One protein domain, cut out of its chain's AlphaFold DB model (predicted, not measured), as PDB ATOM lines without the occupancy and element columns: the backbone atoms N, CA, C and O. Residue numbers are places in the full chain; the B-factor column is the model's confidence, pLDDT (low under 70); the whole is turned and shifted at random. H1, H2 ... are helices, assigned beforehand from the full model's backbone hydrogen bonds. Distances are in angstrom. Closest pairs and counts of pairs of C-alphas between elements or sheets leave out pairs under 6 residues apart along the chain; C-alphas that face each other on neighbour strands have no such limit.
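Overview. This is residues 3 to 130 of the 135 residues of the protein "Hypothetical protein" of Alexandrium andersonii (UniProt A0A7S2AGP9). One long helix, H3, makes the long axis; the helical hairpin H1 and H2 packs near its beginning, with H2 on residues 32 to 43, and H4, H5 and H6 pack on its residues 48 to 66. H7 packs on H4, H5 and H6 and is apart from H3; the smaller group, H1 and H2, and the larger group, H4 to H7, sit towards opposite ends of H3. The printed part has 128 residues, with seven named helices, H1 to H7 in chain order, and no named strand: all helix. It is loose, with a radius of gyration of the C-alphas of 19.2 A, and elongated, spanning 60 by 31 by 20 A.

Along the chain. H3, residues 30 to 67, is 55.7 A long, from C-alpha 30 at (100.540, 248.644, 301.447) to C-alpha 67 at (104.257, 248.492, 245.851). Before it come H1, residues 3 to 8, and H2, residues 12 to 25, 20.2 A. After it come H4, residues 71 to 83, H5, residues 88 to 94, H6, residues 96 to 103, and H7, residues 109 to 128, 28.8 A, ending at C-alpha 128 (90.065, 260.809, 273.727).

Arrangement. H3 is the hub, touching four helices. Its closest C-alphas to H2 are Asp 43 and Ser 12, 5.4 A, in a hairpin at a shallow tilt of 29 degrees. H1 touches H2, Ala 3 to Ala 15, C-alphas 4.6 A apart. H3 and H4 form a hairpin, closest C-alphas Ile 62 and Val 74, 5.4 A. H5 touches H3 at a steep tilt of 45 degrees, C-alphas of Ala 90 and Lys 52 5.0 A apart. H6 touches H3, C-alphas of Ile 96 and Lys 59 5.8 A apart. H7 forms a hairpin with H6, closest C-alphas Ala 115 and Val 100, 5.5 A, and is apart from H3. In all seven helices every O i to N i+4 pair is within hydrogen-bond range.

Size, cuts and confidence. The C-alphas of Thr 28 and Asp 107, 60.8 A apart, are the farthest pair. The printed part has no cut, and its six links are tight. Residue 130 alone has pLDDT under 70.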
ATOM      1  N   ALA A   3     107.857 237.331 292.860       70.88
ATOM      2  CA  ALA A   3     107.405 238.366 291.927       70.88
ATOM      3  C   ALA A   3     108.536 239.287 291.426       70.88
ATOM      4  O   ALA A   3     108.591 239.600 290.243       70.88
ATOM      5  N   ALA A   4     109.486 239.670 292.288       73.06
ATOM      6  CA  ALA A   4     110.628 240.491 291.875       73.06
ATOM      7  C   ALA A   4     111.520 239.761 290.853       73.06
ATOM      8  O   ALA A   4     111.912 240.349 289.851       73.06
ATOM      9  N   ARG A   5     111.757 238.458 291.062       75.50
ATOM     10  CA  ARG A   5     112.516 237.622 290.118       75.50
ATOM     11  C   ARG A   5     111.777 237.420 288.796       75.50
ATOM     12  O   ARG A   5     112.418 237.401 287.755       75.50
ATOM     13  N   LEU A   6     110.450 237.293 288.828       77.62
ATOM     14  CA  LEU A   6     109.630 237.186 287.616       77.62
ATOM     15  C   LEU A   6     109.663 238.487 286.799       77.62
ATOM     16  O   LEU A   6     109.804 238.436 285.583       77.62
ATOM     17  N   ILE A   7     109.638 239.653 287.451       74.75
ATOM     18  CA  ILE A   7     109.804 240.950 286.773       74.75
ATOM     19  C   ILE A   7     111.198 241.066 286.138       74.75
ATOM     20  O   ILE A   7     111.306 241.496 284.992       74.75
ATOM     21  N   GLU A   8     112.257 240.683 286.857       77.25
ATOM     22  CA  GLU A   8     113.635 240.684 286.337       77.25
ATOM     23  C   GLU A   8     113.830 239.691 285.183       77.25
ATOM     24  O   GLU A   8     114.578 239.972 284.249       77.25
ATOM     25  N   GLY A   9     113.130 238.556 285.220       75.50
ATOM     26  CA  GLY A   9     113.147 237.531 284.174       75.50
ATOM     27  C   GLY A   9     112.264 237.834 282.961       75.50
ATOM     28  O   GLY A   9     112.219 237.024 282.041       75.50
ATOM     29  N   GLY A  10     111.559 238.970 282.938       70.50
ATOM     30  CA  GLY A  10     110.664 239.318 281.834       70.50
ATOM     31  C   GLY A  10     109.338 238.547 281.834       70.50
ATOM     32  O   GLY A  10     108.691 238.471 280.797       70.50
ATOM     33  N   SER A  11     108.889 238.015 282.969       80.25
ATOM     34  CA  SER A  11     107.554 237.425 283.163       80.25
ATOM     35  C   SER A  11     106.651 238.393 283.939       80.25
ATOM     36  O   SER A  11     106.221 238.116 285.059       80.25
ATOM     37  N   SER A  12     106.399 239.578 283.371       79.56
ATOM     38  CA  SER A  12     105.605 240.641 284.015       79.56
ATOM     39  C   SER A  12     104.155 240.233 284.298       79.56
ATOM     40  O   SER A  12     103.618 240.608 285.339       79.56
ATOM     41  N   GLU A  13     103.553 239.433 283.420       80.88
ATOM     42  CA  GLU A  13     102.180 238.937 283.564       80.88
ATOM     43  C   GLU A  13     102.050 237.941 284.727       80.88
ATOM     44  O   GLU A  13     101.223 238.136 285.615       80.88
ATOM     45  N   GLU A  14     102.939 236.946 284.797       81.25
ATOM     46  CA  GLU A  14     102.980 235.982 285.909       81.25
ATOM     47  C   GLU A  14     103.295 236.676 287.243       81.25
ATOM     48  O   GLU A  14     102.713 236.358 288.281       81.25
ATOM     49  N   ALA A  15     104.193 237.670 287.234       82.62
ATOM     50  CA  ALA A  15     104.487 238.462 288.424       82.62
ATOM     51  C   ALA A  15     103.248 239.211 288.934       82.62
ATOM     52  O   ALA A  15     103.023 239.277 290.145       82.62
ATOM     53  N   LEU A  16     102.450 239.769 288.022       85.75
ATOM     54  CA  LEU A  16     101.220 240.487 288.338       85.75
ATOM     55  C   LEU A  16     100.143 239.549 288.893       85.75
ATOM     56  O   LEU A  16      99.459 239.916 289.846       85.75
ATOM     57  N   GLU A  17     100.001 238.350 288.334       86.19
ATOM     58  CA  GLU A  17      99.063 237.340 288.832       86.19
ATOM     59  C   GLU A  17      99.403 236.924 290.269       86.19
ATOM     60  O   GLU A  17      98.549 236.992 291.155       86.19
ATOM     61  N   VAL A  18     100.675 236.615 290.540       88.31
ATOM     62  CA  VAL A  18     101.151 236.263 291.888       88.31
ATOM     63  C   VAL A  18     100.907 237.400 292.889       88.31
ATOM     64  O   VAL A  18     100.498 237.150 294.024       88.31
ATOM     65  N   LEU A  19     101.141 238.652 292.485       86.31
ATOM     66  CA  LEU A  19     100.935 239.822 293.343       86.31
ATOM     67  C   LEU A  19      99.453 240.101 293.623       86.31
ATOM     68  O   LEU A  19      99.116 240.440 294.757       86.31
ATOM     69  N   LYS A  20      98.564 239.894 292.643       87.31
ATOM     70  CA  LYS A  20      97.110 240.013 292.836       87.31
ATOM     71  C   LYS A  20      96.588 238.990 293.836       87.31
ATOM     72  O   LYS A  20      95.893 239.372 294.771       87.31
ATOM     73  N   VAL A  21      96.989 237.725 293.699       89.94
ATOM     74  CA  VAL A  21      96.620 236.671 294.659       89.94
ATOM     75  C   VAL A  21      97.141 237.008 296.060       89.94
ATOM     76  O   VAL A  21      96.419 236.873 297.044       89.94
ATOM     77  N   ALA A  22      98.375 237.512 296.172       86.44
ATOM     78  CA  ALA A  22      98.924 237.941 297.457       86.44
ATOM     79  C   ALA A  22      98.149 239.128 298.067       86.44
ATOM     80  O   ALA A  22      97.936 239.156 299.278       86.44
ATOM     81  N   GLN A  23      97.700 240.084 297.248       87.62
ATOM     82  CA  GLN A  23      96.891 241.222 297.691       87.62
ATOM     83  C   GLN A  23      95.477 240.804 298.127       87.62
ATOM     84  O   GLN A  23      94.938 241.388 299.063       87.62
ATOM     85  N   GLU A  24      94.871 239.805 297.484       88.94
ATOM     86  CA  GLU A  24      93.578 239.253 297.913       88.94
ATOM     87  C   GLU A  24      93.669 238.580 299.289       88.94
ATOM     88  O   GLU A  24      92.734 238.675 300.086       88.94
ATOM     89  N   LEU A  25      94.803 237.940 299.588       89.56
ATOM     90  CA  LEU A  25      95.061 237.296 300.878       89.56
ATOM     91  C   LEU A  25      95.373 238.298 302.001       89.56
ATOM     92  O   LEU A  25      95.033 238.035 303.154       89.56
ATOM     93  N   ASP A  26      95.999 239.434 301.682       86.94
ATOM     94  CA  ASP A  26      96.251 240.524 302.633       86.94
ATOM     95  C   ASP A  26      96.037 241.908 301.982       86.94
ATOM     96  O   ASP A  26      96.989 242.568 301.543       86.94
ATOM     97  N   PRO A  27      94.783 242.392 301.945       85.69
ATOM     98  CA  PRO A  27      94.439 243.655 301.294       85.69
ATOM     99  C   PRO A  27      94.925 244.890 302.062       85.69
ATOM    100  O   PRO A  27      94.903 245.999 301.522       85.69
ATOM    101  N   THR A  28      95.356 244.730 303.319       89.00
ATOM    102  CA  THR A  28      95.854 245.837 304.153       89.00
ATOM    103  C   THR A  28      97.340 246.117 303.951       89.00
ATOM    104  O   THR A  28      97.846 247.160 304.373       89.00
ATOM    105  N   ASN A  29      98.041 245.217 303.263       89.25
ATOM    106  CA  ASN A  29      99.464 245.327 303.020       89.25
ATOM    107  C   ASN A  29      99.778 246.352 301.922       89.25
ATOM    108  O   ASN A  29      99.701 246.079 300.721       89.25
ATOM    109  N   LEU A  30     100.186 247.547 302.350       86.81
ATOM    110  CA  LEU A  30     100.540 248.644 301.447       86.81
ATOM    111  C   LEU A  30     101.705 248.286 300.510       86.81
ATOM    112  O   LEU A  30     101.680 248.672 299.346       86.81
ATOM    113  N   LEU A  31     102.672 247.479 300.963       85.44
ATOM    114  CA  LEU A  31     103.807 247.066 300.131       85.44
ATOM    115  C   LEU A  31     103.367 246.167 298.968       85.44
ATOM    116  O   LEU A  31     103.881 246.313 297.861       85.44
ATOM    117  N   LEU A  32     102.413 245.256 299.193       84.00
ATOM    118  CA  LEU A  32     101.858 244.407 298.128       84.00
ATOM    119  C   LEU A  32     101.056 245.229 297.118       84.00
ATOM    120  O   LEU A  32     101.157 245.000 295.911       84.00
ATOM    121  N   ARG A  33     100.306 246.226 297.593       83.31
ATOM    122  CA  ARG A  33      99.574 247.152 296.726       83.31
ATOM    123  C   ARG A  33     100.521 247.968 295.841       83.31
ATOM    124  O   ARG A  33     100.291 248.047 294.633       83.31
ATOM    125  N   ASP A  34     101.594 248.512 296.408       85.44
ATOM    126  CA  ASP A  34     102.597 249.277 295.659       85.44
ATOM    127  C   ASP A  34     103.325 248.398 294.632       85.44
ATOM    128  O   ASP A  34     103.507 248.794 293.480       85.44
ATOM    129  N   GLN A  35     103.681 247.163 295.001       84.00
ATOM    130  CA  GLN A  35     104.293 246.204 294.074       84.00
ATOM    131  C   GLN A  35     103.351 245.810 292.933       84.00
ATOM    132  O   GLN A  35     103.792 245.721 291.788       84.00
ATOM    133  N   THR A  36     102.063 245.617 293.221       85.31
ATOM    134  CA  THR A  36     101.047 245.317 292.203       85.31
ATOM    135  C   THR A  36     100.896 246.480 291.226       85.31
ATOM    136  O   THR A  36     100.860 246.263 290.015       85.31
ATOM    137  N   ALA A  37     100.878 247.719 291.727       83.62
ATOM    138  CA  ALA A  37     100.830 248.912 290.888       83.62
ATOM    139  C   ALA A  37     102.064 249.018 289.974       83.62
ATOM    140  O   ALA A  37     101.918 249.213 288.767       83.62
ATOM    141  N   LEU A  38     103.267 248.808 290.519       83.50
ATOM    142  CA  LEU A  38     104.515 248.823 289.746       83.50
ATOM    143  C   LEU A  38     104.562 247.716 288.685       83.50
ATOM    144  O   LEU A  38     104.970 247.969 287.551       83.50
ATOM    145  N   ALA A  39     104.144 246.497 289.030       81.75
ATOM    146  CA  ALA A  39     104.072 245.386 288.083       81.75
ATOM    147  C   ALA A  39     103.057 245.672 286.966       81.75
ATOM    148  O   ALA A  39     103.358 245.449 285.797       81.75
ATOM    149  N   SER A  40     101.900 246.244 287.311       82.81
ATOM    150  CA  SER A  40     100.868 246.631 286.345       82.81
ATOM    151  C   SER A  40     101.348 247.710 285.385       82.81
ATOM    152  O   SER A  40     101.034 247.654 284.195       82.81
ATOM    153  N   GLN A  41     102.105 248.687 285.886       82.12
ATOM    154  CA  GLN A  41     102.695 249.724 285.053       82.12
ATOM    155  C   GLN A  41     103.723 249.125 284.089       82.12
ATOM    156  O   GLN A  41     103.607 249.324 282.884       82.12
ATOM    157  N   LYS A  42     104.663 248.312 284.594       80.81
ATOM    158  CA  LYS A  42     105.677 247.652 283.757       80.81
ATOM    159  C   LYS A  42     105.069 246.753 282.681       80.81
ATOM    160  O   LYS A  42     105.562 246.738 281.557       80.81
ATOM    161  N   ASP A  43     104.015 246.011 283.012       81.50
ATOM    162  CA  ASP A  43     103.314 245.162 282.046       81.50
ATOM    163  C   ASP A  43     102.629 245.995 280.950       81.50
ATOM    164  O   ASP A  43     102.752 245.694 279.763       81.50
ATOM    165  N   SER A  44     101.985 247.101 281.333       79.44
ATOM    166  CA  SER A  44     101.356 248.036 280.390       79.44
ATOM    167  C   SER A  44     102.380 248.706 279.468       79.44
ATOM    168  O   SER A  44     102.149 248.813 278.259       79.44
ATOM    169  N   ASP A  45     103.527 249.113 280.015       78.81
ATOM    170  CA  ASP A  45     104.629 249.709 279.258       78.81
ATOM    171  C   ASP A  45     105.184 248.712 278.237       78.81
ATOM    172  O   ASP A  45     105.323 249.044 277.058       78.81
ATOM    173  N   ARG A  46     105.423 247.463 278.655       80.62
ATOM    174  CA  ARG A  46     105.898 246.407 277.758       80.62
ATOM    175  C   ARG A  46     104.909 246.121 276.633       80.62
ATOM    176  O   ARG A  46     105.301 246.163 275.473       80.62
ATOM    177  N   ARG A  47     103.625 245.920 276.949       80.50
ATOM    178  CA  ARG A  47     102.578 245.722 275.928       80.50
ATOM    179  C   ARG A  47     102.544 246.877 274.931       80.50
ATOM    180  O   ARG A  47     102.313 246.663 273.744       80.50
ATOM    181  N   THR A  48     102.786 248.100 275.399       79.88
ATOM    182  CA  THR A  48     102.839 249.287 274.541       79.88
ATOM    183  C   THR A  48     104.066 249.283 273.626       79.88
ATOM    184  O   THR A  48     103.941 249.662 272.461       79.88
ATOM    185  N   VAL A  49     105.234 248.847 274.107       79.38
ATOM    186  CA  VAL A  49     106.440 248.668 273.277       79.38
ATOM    187  C   VAL A  49     106.214 247.580 272.225       79.38
ATOM    188  O   VAL A  49     106.374 247.857 271.037       79.38
ATOM    189  N   ASP A  50     105.731 246.407 272.633       85.88
ATOM    190  CA  ASP A  50     105.458 245.282 271.730       85.88
ATOM    191  C   ASP A  50     104.424 245.673 270.651       85.88
ATOM    192  O   ASP A  50     104.562 245.349 269.469       85.88
ATOM    193  N   MET A  51     103.403 246.452 271.032       89.38
ATOM    194  CA  MET A  51     102.415 247.018 270.107       89.38
ATOM    195  C   MET A  51     103.058 247.963 269.085       89.38
ATOM    196  O   MET A  51     102.735 247.902 267.898       89.38
ATOM    197  N   LYS A  52     103.962 248.849 269.524       91.00
ATOM    198  CA  LYS A  52     104.670 249.780 268.635       91.00
ATOM    199  C   LYS A  52     105.520 249.031 267.620       91.00
ATOM    200  O   LYS A  52     105.475 249.371 266.442       91.00
ATOM    201  N   GLU A  53     106.266 248.020 268.047       91.62
ATOM    202  CA  GLU A  53     107.079 247.206 267.138       91.62
ATOM    203  C   GLU A  53     106.207 246.480 266.116       91.62
ATOM    204  O   GLU A  53     106.447 246.584 264.912       91.62
ATOM    205  N   ARG A  54     105.115 245.855 266.567       91.88
ATOM    206  CA  ARG A  54     104.171 245.181 265.673       91.88
ATOM    207  C   ARG A  54     103.556 246.133 264.645       91.88
ATOM    208  O   ARG A  54     103.493 245.797 263.467       91.88
ATOM    209  N   LEU A  55     103.151 247.334 265.060       92.69
ATOM    210  CA  LEU A  55     102.615 248.347 264.147       92.69
ATOM    211  C   LEU A  55     103.671 248.891 263.172       92.69
ATOM    212  O   LEU A  55     103.313 249.238 262.048       92.69
ATOM    213  N   ARG A  56     104.953 248.968 263.559       93.94
ATOM    214  CA  ARG A  56     106.041 249.333 262.629       93.94
ATOM    215  C   ARG A  56     106.220 248.269 261.550       93.94
ATOM    216  O   ARG A  56     106.249 248.632 260.382       93.94
ATOM    217  N   HIS A  57     106.242 246.991 261.924       93.75
ATOM    218  CA  HIS A  57     106.319 245.901 260.949       93.75
ATOM    219  C   HIS A  57     105.118 245.892 260.002       93.75
ATOM    220  O   HIS A  57     105.297 245.921 258.792       93.75
ATOM    221  N   MET A  58     103.894 246.003 260.528       93.88
ATOM    222  CA  MET A  58     102.691 246.067 259.684       93.88
ATOM    223  C   MET A  58     102.701 247.261 258.730       93.88
ATOM    224  O   MET A  58     102.229 247.164 257.602       93.88
ATOM    225  N   LYS A  59     103.234 248.404 259.168       94.25
ATOM    226  CA  LYS A  59     103.390 249.582 258.311       94.25
ATOM    227  C   LYS A  59     104.304 249.294 257.121       94.25
ATOM    228  O   LYS A  59     103.983 249.701 256.007       94.25
ATOM    229  N   GLU A  60     105.436 248.643 257.371       94.44
ATOM    230  CA  GLU A  60     106.396 248.249 256.339       94.44
ATOM    231  C   GLU A  60     105.777 247.217 255.391       94.44
ATOM    232  O   GLU A  60     105.817 247.415 254.176       94.44
ATOM    233  N   ASP A  61     105.110 246.197 255.932       93.62
ATOM    234  CA  ASP A  61     104.437 245.149 255.160       93.62
ATOM    235  C   ASP A  61     103.340 245.718 254.251       93.62
ATOM    236  O   ASP A  61     103.288 245.392 253.066       93.62
ATOM    237  N   ILE A  62     102.503 246.630 254.764       93.44
ATOM    238  CA  ILE A  62     101.487 247.332 253.964       93.44
ATOM    239  C   ILE A  62     102.150 248.138 252.844       93.44
ATOM    240  O   ILE A  62     101.681 248.103 251.709       93.44
ATOM    241  N   GLY A  63     103.232 248.862 253.144       91.69
ATOM    242  CA  GLY A  63     103.967 249.638 252.145       91.69
ATOM    243  C   GLY A  63     104.498 248.758 251.012       91.69
ATOM    244  O   GLY A  63     104.239 249.037 249.843       91.69
ATOM    245  N   LEU A  64     105.165 247.658 251.361       94.25
ATOM    246  CA  LEU A  64     105.714 246.701 250.399       94.25
ATOM    247  C   LEU A  64     104.624 245.985 249.596       94.25
ATOM    248  O   LEU A  64     104.810 245.725 248.408       94.25
ATOM    249  N   ALA A  65     103.497 245.649 250.221       93.88
ATOM    250  CA  ALA A  65     102.384 244.997 249.543       93.88
ATOM    251  C   ALA A  65     101.689 245.933 248.551       93.88
ATOM    252  O   ALA A  65     101.382 245.510 247.440       93.88
ATOM    253  N   LEU A  66     101.529 247.216 248.893       91.75
ATOM    254  CA  LEU A  66     101.030 248.230 247.958       91.75
ATOM    255  C   LEU A  66     101.961 248.404 246.750       91.75
ATOM    256  O   LEU A  66     101.481 248.509 245.626       91.75
ATOM    257  N   GLU A  67     103.281 248.404 246.952       93.56
ATOM    258  CA  GLU A  67     104.257 248.492 245.851       93.56
ATOM    259  C   GLU A  67     104.220 247.271 244.919       93.56
ATOM    260  O   GLU A  67     104.511 247.390 243.728       93.56
ATOM    261  N   LYS A  68     103.857 246.102 245.452       95.25
ATOM    262  CA  LYS A  68     103.746 244.839 244.708       95.25
ATOM    263  C   LYS A  68     102.352 244.577 244.131       95.25
ATOM    264  O   LYS A  68     102.175 243.535 243.506       95.25
ATOM    265  N   ASP A  69     101.391 245.478 244.350       92.19
ATOM    266  CA  ASP A  69      99.962 245.277 244.050       92.19
ATOM    267  C   ASP A  69      99.388 243.988 244.689       92.19
ATOM    268  O   ASP A  69      98.502 243.321 244.152       92.19
ATOM    269  N   ASP A  70      99.898 243.617 245.869       95.31
ATOM    270  CA  ASP A  70      99.416 242.473 246.649       95.31
ATOM    271  C   ASP A  70      98.232 242.887 247.533       95.31
ATOM    272  O   ASP A  70      98.332 243.113 248.743       95.31
ATOM    273  N   GLN A  71      97.075 243.011 246.889       94.19
ATOM    274  CA  GLN A  71      95.836 243.462 247.521       94.19
ATOM    275  C   GLN A  71      95.359 242.532 248.644       94.19
ATOM    276  O   GLN A  71      94.786 242.997 249.632       94.19
ATOM    277  N   ALA A  72      95.606 241.226 248.513       94.06
ATOM    278  CA  ALA A  72      95.218 240.244 249.517       94.06
ATOM    279  C   ALA A  72      95.996 240.465 250.818       94.06
ATOM    280  O   ALA A  72      95.390 240.524 251.891       94.06
ATOM    281  N   HIS A  73      97.312 240.671 250.715       94.38
ATOM    282  CA  HIS A  73      98.140 240.932 251.885       94.38
ATOM    283  C   HIS A  73      97.820 242.283 252.533       94.38
ATOM    284  O   HIS A  73      97.715 242.370 253.756       94.38
ATOM    285  N   VAL A  74      97.577 243.335 251.740       94.50
ATOM    286  CA  VAL A  74      97.140 244.637 252.280       94.50
ATOM    287  C   VAL A  74      95.857 244.483 253.099       94.50
ATOM    288  O   VAL A  74      95.775 244.990 254.220       94.50
ATOM    289  N   LEU A  75      94.860 243.768 252.571       94.62
ATOM    290  CA  LEU A  75      93.593 243.563 253.267       94.62
ATOM    291  C   LEU A  75      93.772 242.760 254.565       94.62
ATOM    292  O   LEU A  75      93.195 243.129 255.588       94.62
ATOM    293  N   GLU A  76      94.592 241.708 254.549       95.38
ATOM    294  CA  GLU A  76      94.919 240.909 255.738       95.38
ATOM    295  C   GLU A  76      95.553 241.766 256.847       95.38
ATOM    296  O   GLU A  76      95.146 241.698 258.015       95.38
ATOM    297  N   GLN A  77      96.506 242.628 256.486       94.88
ATOM    298  CA  GLN A  77      97.169 243.517 257.440       94.88
ATOM    299  C   GLN A  77      96.202 244.556 258.015       94.88
ATOM    300  O   GLN A  77      96.176 244.776 259.227       94.88
ATOM    301  N   LEU A  78      95.342 245.153 257.182       94.75
ATOM    302  CA  LEU A  78      94.323 246.101 257.643       94.75
ATOM    303  C   LEU A  78      93.323 245.439 258.601       94.75
ATOM    304  O   LEU A  78      93.059 245.974 259.677       94.75
ATOM    305  N   GLN A  79      92.824 244.246 258.275       94.62
ATOM    306  CA  GLN A  79      91.933 243.499 259.166       94.62
ATOM    307  C   GLN A  79      92.611 243.128 260.488       94.62
ATOM    308  O   GLN A  79      91.962 243.110 261.537       94.62
ATOM    309  N   THR A  80      93.912 242.841 260.457       94.00
ATOM    310  CA  THR A  80      94.680 242.579 261.674       94.00
ATOM    311  C   THR A  80      94.763 243.833 262.542       94.00
ATOM    312  O   THR A  80      94.478 243.752 263.736       94.00
ATOM    313  N   ILE A  81      95.065 244.994 261.951       93.62
ATOM    314  CA  ILE A  81      95.101 246.284 262.657       93.62
ATOM    315  C   ILE A  81      93.738 246.620 263.277       93.62
ATOM    316  O   ILE A  81      93.692 247.054 264.428       93.62
ATOM    317  N   ASP A  82      92.636 246.398 262.558       92.75
ATOM    318  CA  ASP A  82      91.278 246.697 263.040       92.75
ATOM    319  C   ASP A  82      90.895 245.889 264.295       92.75
ATOM    320  O   ASP A  82      90.175 246.372 265.168       92.75
ATOM    321  N   ARG A  83      91.427 244.669 264.429       91.94
ATOM    322  CA  ARG A  83      91.181 243.788 265.585       91.94
ATOM    323  C   ARG A  83      92.117 244.044 266.765       91.94
ATOM    324  O   ARG A  83      91.915 243.467 267.834       91.94
ATOM    325  N   MET A  84      93.158 244.854 266.590       89.81
ATOM    326  CA  MET A  84      94.131 245.107 267.646       89.81
ATOM    327  C   MET A  84      93.601 246.143 268.648       89.81
ATOM    328  O   MET A  84      92.980 247.130 268.254       89.81
ATOM    329  N   PRO A  85      93.874 245.975 269.957       88.19
ATOM    330  CA  PRO A  85      93.550 246.979 270.965       88.19
ATOM    331  C   PRO A  85      94.530 248.158 270.859       88.19
ATOM    332  O   PRO A  85      95.477 248.283 271.635       88.19
ATOM    333  N   LEU A  86      94.328 248.999 269.845       89.12
ATOM    334  CA  LEU A  86      95.191 250.133 269.533       89.12
ATOM    335  C   LEU A  86      95.181 251.168 270.661       89.12
ATOM    336  O   LEU A  86      94.126 251.614 271.117       89.12
ATOM    337  N   THR A  87      96.370 251.621 271.050       89.25
ATOM    338  CA  THR A  87      96.551 252.773 271.935       89.25
ATOM    339  C   THR A  87      96.971 253.992 271.122       89.25
ATOM    340  O   THR A  87      97.636 253.876 270.089       89.25
ATOM    341  N   TRP A  88      96.587 255.186 271.580       89.12
ATOM    342  CA  TRP A  88      96.975 256.429 270.908       89.12
ATOM    343  C   TRP A  88      98.493 256.577 270.803       89.12
ATOM    344  O   TRP A  88      98.986 256.926 269.736       89.12
ATOM    345  N   ASP A  89      99.227 256.260 271.869       87.62
ATOM    346  CA  ASP A  89     100.683 256.405 271.897       87.62
ATOM    347  C   ASP A  89     101.355 255.518 270.848       87.62
ATOM    348  O   ASP A  89     102.247 255.968 270.128       87.62
ATOM    349  N   ALA A  90     100.885 254.275 270.698       89.62
ATOM    350  CA  ALA A  90     101.405 253.370 269.683       89.62
ATOM    351  C   ALA A  90     101.073 253.852 268.261       89.62
ATOM    352  O   ALA A  90     101.941 253.869 267.387       89.62
ATOM    353  N   VAL A  91      99.844 254.314 268.022       91.31
ATOM    354  CA  VAL A  91      99.422 254.850 266.716       91.31
ATOM    355  C   VAL A  91     100.198 256.119 266.350       91.31
ATOM    356  O   VAL A  91     100.632 256.276 265.204       91.31
ATOM    357  N   HIS A  92     100.354 257.037 267.304       89.56
ATOM    358  CA  HIS A  92     100.995 258.328 267.098       89.56
ATOM    359  C   HIS A  92     102.482 258.166 266.778       89.56
ATOM    360  O   HIS A  92     102.962 258.749 265.807       89.56
ATOM    361  N   GLU A  93     103.190 257.336 267.545       90.38
ATOM    362  CA  GLU A  93     104.632 257.140 267.382       90.38
ATOM    363  C   GLU A  93     104.982 256.369 266.103       90.38
ATOM    364  O   GLU A  93     105.941 256.705 265.410       90.38
ATOM    365  N   THR A  94     104.194 255.354 265.741       91.81
ATOM    366  CA  THR A  94     104.454 254.561 264.524       91.81
ATOM    367  C   THR A  94     104.046 255.278 263.238       91.81
ATOM    368  O   THR A  94     104.505 254.933 262.139       91.81
ATOM    369  N   ALA A  95     103.200 256.305 263.351       92.56
ATOM    370  CA  ALA A  95     102.594 257.011 262.229       92.56
ATOM    371  C   ALA A  95     101.888 256.068 261.231       92.56
ATOM    372  O   ALA A  95     101.795 256.386 260.043       92.56
ATOM    373  N   ILE A  96     101.371 254.928 261.713       93.12
ATOM    374  CA  ILE A  96     100.641 253.928 260.912       93.12
ATOM    375  C   ILE A  96      99.434 254.543 260.190       93.12
ATOM    376  O   ILE A  96      99.120 254.173 259.061       93.12
ATOM    377  N   GLY A  97      98.812 255.569 260.782       92.81
ATOM    378  CA  GLY A  97      97.662 256.262 260.196       92.81
ATOM    379  C   GLY A  97      97.933 256.896 258.826       92.81
ATOM    380  O   GLY A  97      96.996 257.056 258.049       92.81
ATOM    381  N   LYS A  98      99.192 257.221 258.489       92.31
ATOM    382  CA  LYS A  98      99.535 257.706 257.142       92.31
ATOM    383  C   LYS A  98      99.374 256.609 256.090       92.31
ATOM    384  O   LYS A  98      98.801 256.881 255.038       92.31
ATOM    385  N   GLU A  99      99.790 255.384 256.405       93.56
ATOM    386  CA  GLU A  99      99.771 254.286 255.431       93.56
ATOM    387  C   GLU A  99      98.377 253.692 255.296       93.56
ATOM    388  O   GLU A  99      97.908 253.475 254.180       93.56
ATOM    389  N   VAL A 100      97.637 253.601 256.403       94.31
ATOM    390  CA  VAL A 100      96.191 253.334 256.349       94.31
ATOM    391  C   VAL A 100      95.473 254.430 255.543       94.31
ATOM    392  O   VAL A 100      94.590 254.145 254.739       94.31
ATOM    393  N   GLY A 101      95.895 255.692 255.677       94.19
ATOM    394  CA  GLY A 101      95.384 256.815 254.887       94.19
ATOM    395  C   GLY A 101      95.600 256.679 253.376       94.19
ATOM    396  O   GLY A 101      94.744 257.110 252.603       94.19
ATOM    397  N   LYS A 102      96.710 256.064 252.946       93.62
ATOM    398  CA  LYS A 102      96.942 255.718 251.533       93.62
ATOM    399  C   LYS A 102      95.966 254.628 251.079       93.62
ATOM    400  O   LYS A 102      95.322 254.795 250.047       93.62
ATOM    401  N   CYS A 103      95.780 253.587 251.894       93.81
ATOM    402  CA  CYS A 103      94.848 252.487 251.616       93.81
ATOM    403  C   CYS A 103      93.390 252.958 251.488       93.81
ATOM    404  O   CYS A 103      92.638 252.438 250.675       93.81
ATOM    405  N   ALA A 104      92.984 253.997 252.224       95.19
ATOM    406  CA  ALA A 104      91.626 254.547 252.145       95.19
ATOM    407  C   ALA A 104      91.268 255.173 250.781       95.19
ATOM    408  O   ALA A 104      90.093 255.456 250.532       95.19
ATOM    409  N   LYS A 105      92.265 255.415 249.919       94.38
ATOM    410  CA  LYS A 105      92.105 255.929 248.550       94.38
ATOM    411  C   LYS A 105      92.373 254.863 247.481       94.38
ATOM    412  O   LYS A 105      92.539 255.225 246.323       94.38
ATOM    413  N   HIS A 106      92.477 253.592 247.869       93.94
ATOM    414  CA  HIS A 106      92.733 252.495 246.942       93.94
ATOM    415  C   HIS A 106      91.542 252.273 246.002       93.94
ATOM    416  O   HIS A 106      90.394 252.478 246.395       93.94
ATOM    417  N   ASP A 107      91.810 251.776 244.794       93.38
ATOM    418  CA  ASP A 107      90.777 251.451 243.797       93.38
ATOM    419  C   ASP A 107      89.909 250.247 244.204       93.38
ATOM    420  O   ASP A 107      88.812 250.048 243.684       93.38
ATOM    421  N   ASN A 108      90.396 249.445 245.156       93.62
ATOM    422  CA  ASN A 108      89.692 248.277 245.663       93.62
ATOM    423  C   ASN A 108      88.781 248.724 246.821       93.62
ATOM    424  O   ASN A 108      89.301 249.207 247.836       93.62
ATOM    425  N   PRO A 109      87.447 248.575 246.693       94.50
ATOM    426  CA  PRO A 109      86.502 249.063 247.690       94.50
ATOM    427  C   PRO A 109      86.673 248.382 249.052       94.50
ATOM    428  O   PRO A 109      86.555 249.058 250.071       94.50
ATOM    429  N   ASP A 110      87.036 247.096 249.090       94.56
ATOM    430  CA  ASP A 110      87.197 246.351 250.344       94.56
ATOM    431  C   ASP A 110      88.371 246.899 251.169       94.56
ATOM    432  O   ASP A 110      88.257 247.117 252.380       94.56
ATOM    433  N   ILE A 111      89.491 247.197 250.499       94.81
ATOM    434  CA  ILE A 111      90.667 247.832 251.111       94.81
ATOM    435  C   ILE A 111      90.317 249.246 251.578       94.81
ATOM    436  O   ILE A 111      90.624 249.625 252.713       94.81
ATOM    437  N   ALA A 112      89.658 250.026 250.718       96.00
ATOM    438  CA  ALA A 112      89.311 251.407 251.016       96.00
ATOM    439  C   ALA A 112      88.358 251.513 252.215       96.00
ATOM    440  O   ALA A 112      88.557 252.362 253.088       96.00
ATOM    441  N   ASP A 113      87.341 250.659 252.289       95.88
ATOM    442  CA  ASP A 113      86.339 250.695 253.352       95.88
ATOM    443  C   ASP A 113      86.892 250.172 254.681       95.88
ATOM    444  O   ASP A 113      86.663 250.801 255.720       95.88
ATOM    445  N   CYS A 114      87.716 249.119 254.654       94.62
ATOM    446  CA  CYS A 114      88.440 248.661 255.840       94.62
ATOM    447  C   CYS A 114      89.367 249.763 256.385       94.62
ATOM    448  O   CYS A 114      89.317 250.108 257.569       94.62
ATOM    449  N   ALA A 115      90.141 250.413 255.513       95.75
ATOM    450  CA  ALA A 115      91.015 251.513 255.905       95.75
ATOM    451  C   ALA A 115      90.242 252.714 256.484       95.75
ATOM    452  O   ALA A 115      90.670 253.302 257.480       95.75
ATOM    453  N   LYS A 116      89.081 253.074 255.918       96.25
ATOM    454  CA  LYS A 116      88.215 254.137 256.465       96.25
ATOM    455  C   LYS A 116      87.699 253.797 257.865       96.25
ATOM    456  O   LYS A 116      87.663 254.689 258.716       96.25
ATOM    457  N   ALA A 117      87.321 252.541 258.116       94.69
ATOM    458  CA  ALA A 117      86.889 252.092 259.440       94.69
ATOM    459  C   ALA A 117      88.012 252.250 260.477       94.69
ATOM    460  O   ALA A 117      87.804 252.871 261.525       94.69
ATOM    461  N   ILE A 118      89.228 251.818 260.132       94.56
ATOM    462  CA  ILE A 118      90.412 251.982 260.984       94.56
ATOM    463  C   ILE A 118      90.677 253.468 261.245       94.56
ATOM    464  O   ILE A 118      90.824 253.866 262.399       94.56
ATOM    465  N   ILE A 119      90.668 254.324 260.215       94.94
ATOM    466  CA  ILE A 119      90.855 255.780 260.370       94.94
ATOM    467  C   ILE A 119      89.820 256.379 261.328       94.94
ATOM    468  O   ILE A 119      90.172 257.218 262.162       94.94
ATOM    469  N   ALA A 120      88.558 255.949 261.259       94.00
ATOM    470  CA  ALA A 120      87.532 256.399 262.194       94.00
ATOM    471  C   ALA A 120      87.874 256.013 263.644       94.00
ATOM    472  O   ALA A 120      87.710 256.836 264.551       94.00
ATOM    473  N   THR A 121      88.403 254.808 263.868       92.38
ATOM    474  CA  THR A 121      88.917 254.362 265.172       92.38
ATOM    475  C   THR A 121      90.119 255.196 265.621       92.38
ATOM    476  O   THR A 121      90.124 255.701 266.746       92.38
ATOM    477  N   LEU A 122      91.087 255.462 264.736       91.94
ATOM    478  CA  LEU A 122      92.245 256.314 265.041       91.94
ATOM    479  C   LEU A 122      91.824 257.744 265.418       91.94
ATOM    480  O   LEU A 122      92.354 258.326 266.363       91.94
ATOM    481  N   HIS A 123      90.833 258.310 264.722       91.38
ATOM    482  CA  HIS A 123      90.273 259.620 265.056       91.38
ATOM    483  C   HIS A 123      89.564 259.630 266.415       91.38
ATOM    484  O   HIS A 123      89.645 260.632 267.129       91.38
ATOM    485  N   LYS A 124      88.874 258.546 266.797       91.19
ATOM    486  CA  LYS A 124      88.284 258.419 268.141       91.19
ATOM    487  C   LYS A 124      89.373 258.412 269.217       91.19
ATOM    488  O   LYS A 124      89.259 259.180 270.169       91.19
ATOM    489  N   LEU A 125      90.445 257.640 269.024       89.12
ATOM    490  CA  LEU A 125      91.598 257.605 269.936       89.12
ATOM    491  C   LEU A 125      92.260 258.986 270.076       89.12
ATOM    492  O   LEU A 125      92.515 259.446 271.188       89.12
ATOM    493  N   ALA A 126      92.452 259.696 268.960       87.94
ATOM    494  CA  ALA A 126      93.008 261.051 268.958       87.94
ATOM    495  C   ALA A 126      92.159 262.044 269.770       87.94
ATOM    496  O   ALA A 126      92.694 262.916 270.458       87.94
ATOM    497  N   LYS A 127      90.826 261.929 269.685       87.88
ATOM    498  CA  LYS A 127      89.889 262.782 270.431       87.88
ATOM    499  C   LYS A 127      89.889 262.473 271.925       87.88
ATOM    500  O   LYS A 127      89.794 263.401 272.716       87.88
ATOM    501  N   GLN A 128      90.020 261.206 272.315       85.62
ATOM    502  CA  GLN A 128      90.065 260.809 273.727       85.62
ATOM    503  C   GLN A 128      91.291 261.375 274.459       85.62
ATOM    504  O   GLN A 128      91.184 261.743 275.622       85.62
ATOM    505  N   GLN A 129      92.425 261.511 273.767       79.06
ATOM    506  CA  GLN A 129      93.663 262.068 274.330       79.06
ATOM    507  C   GLN A 129      93.749 263.598 274.274       79.06
ATOM    508  O   GLN A 129      94.629 264.202 274.882       79.06
ATOM    509  N   ARG A 130      92.829 264.250 273.559       66.12
ATOM    510  CA  ARG A 130      92.664 265.706 273.573       66.12
ATOM    511  C   ARG A 130      91.385 266.048 274.335       66.12
ATOM    512  O   ARG A 130      90.380 266.339 273.681       66.12
TER     513      ARG A 130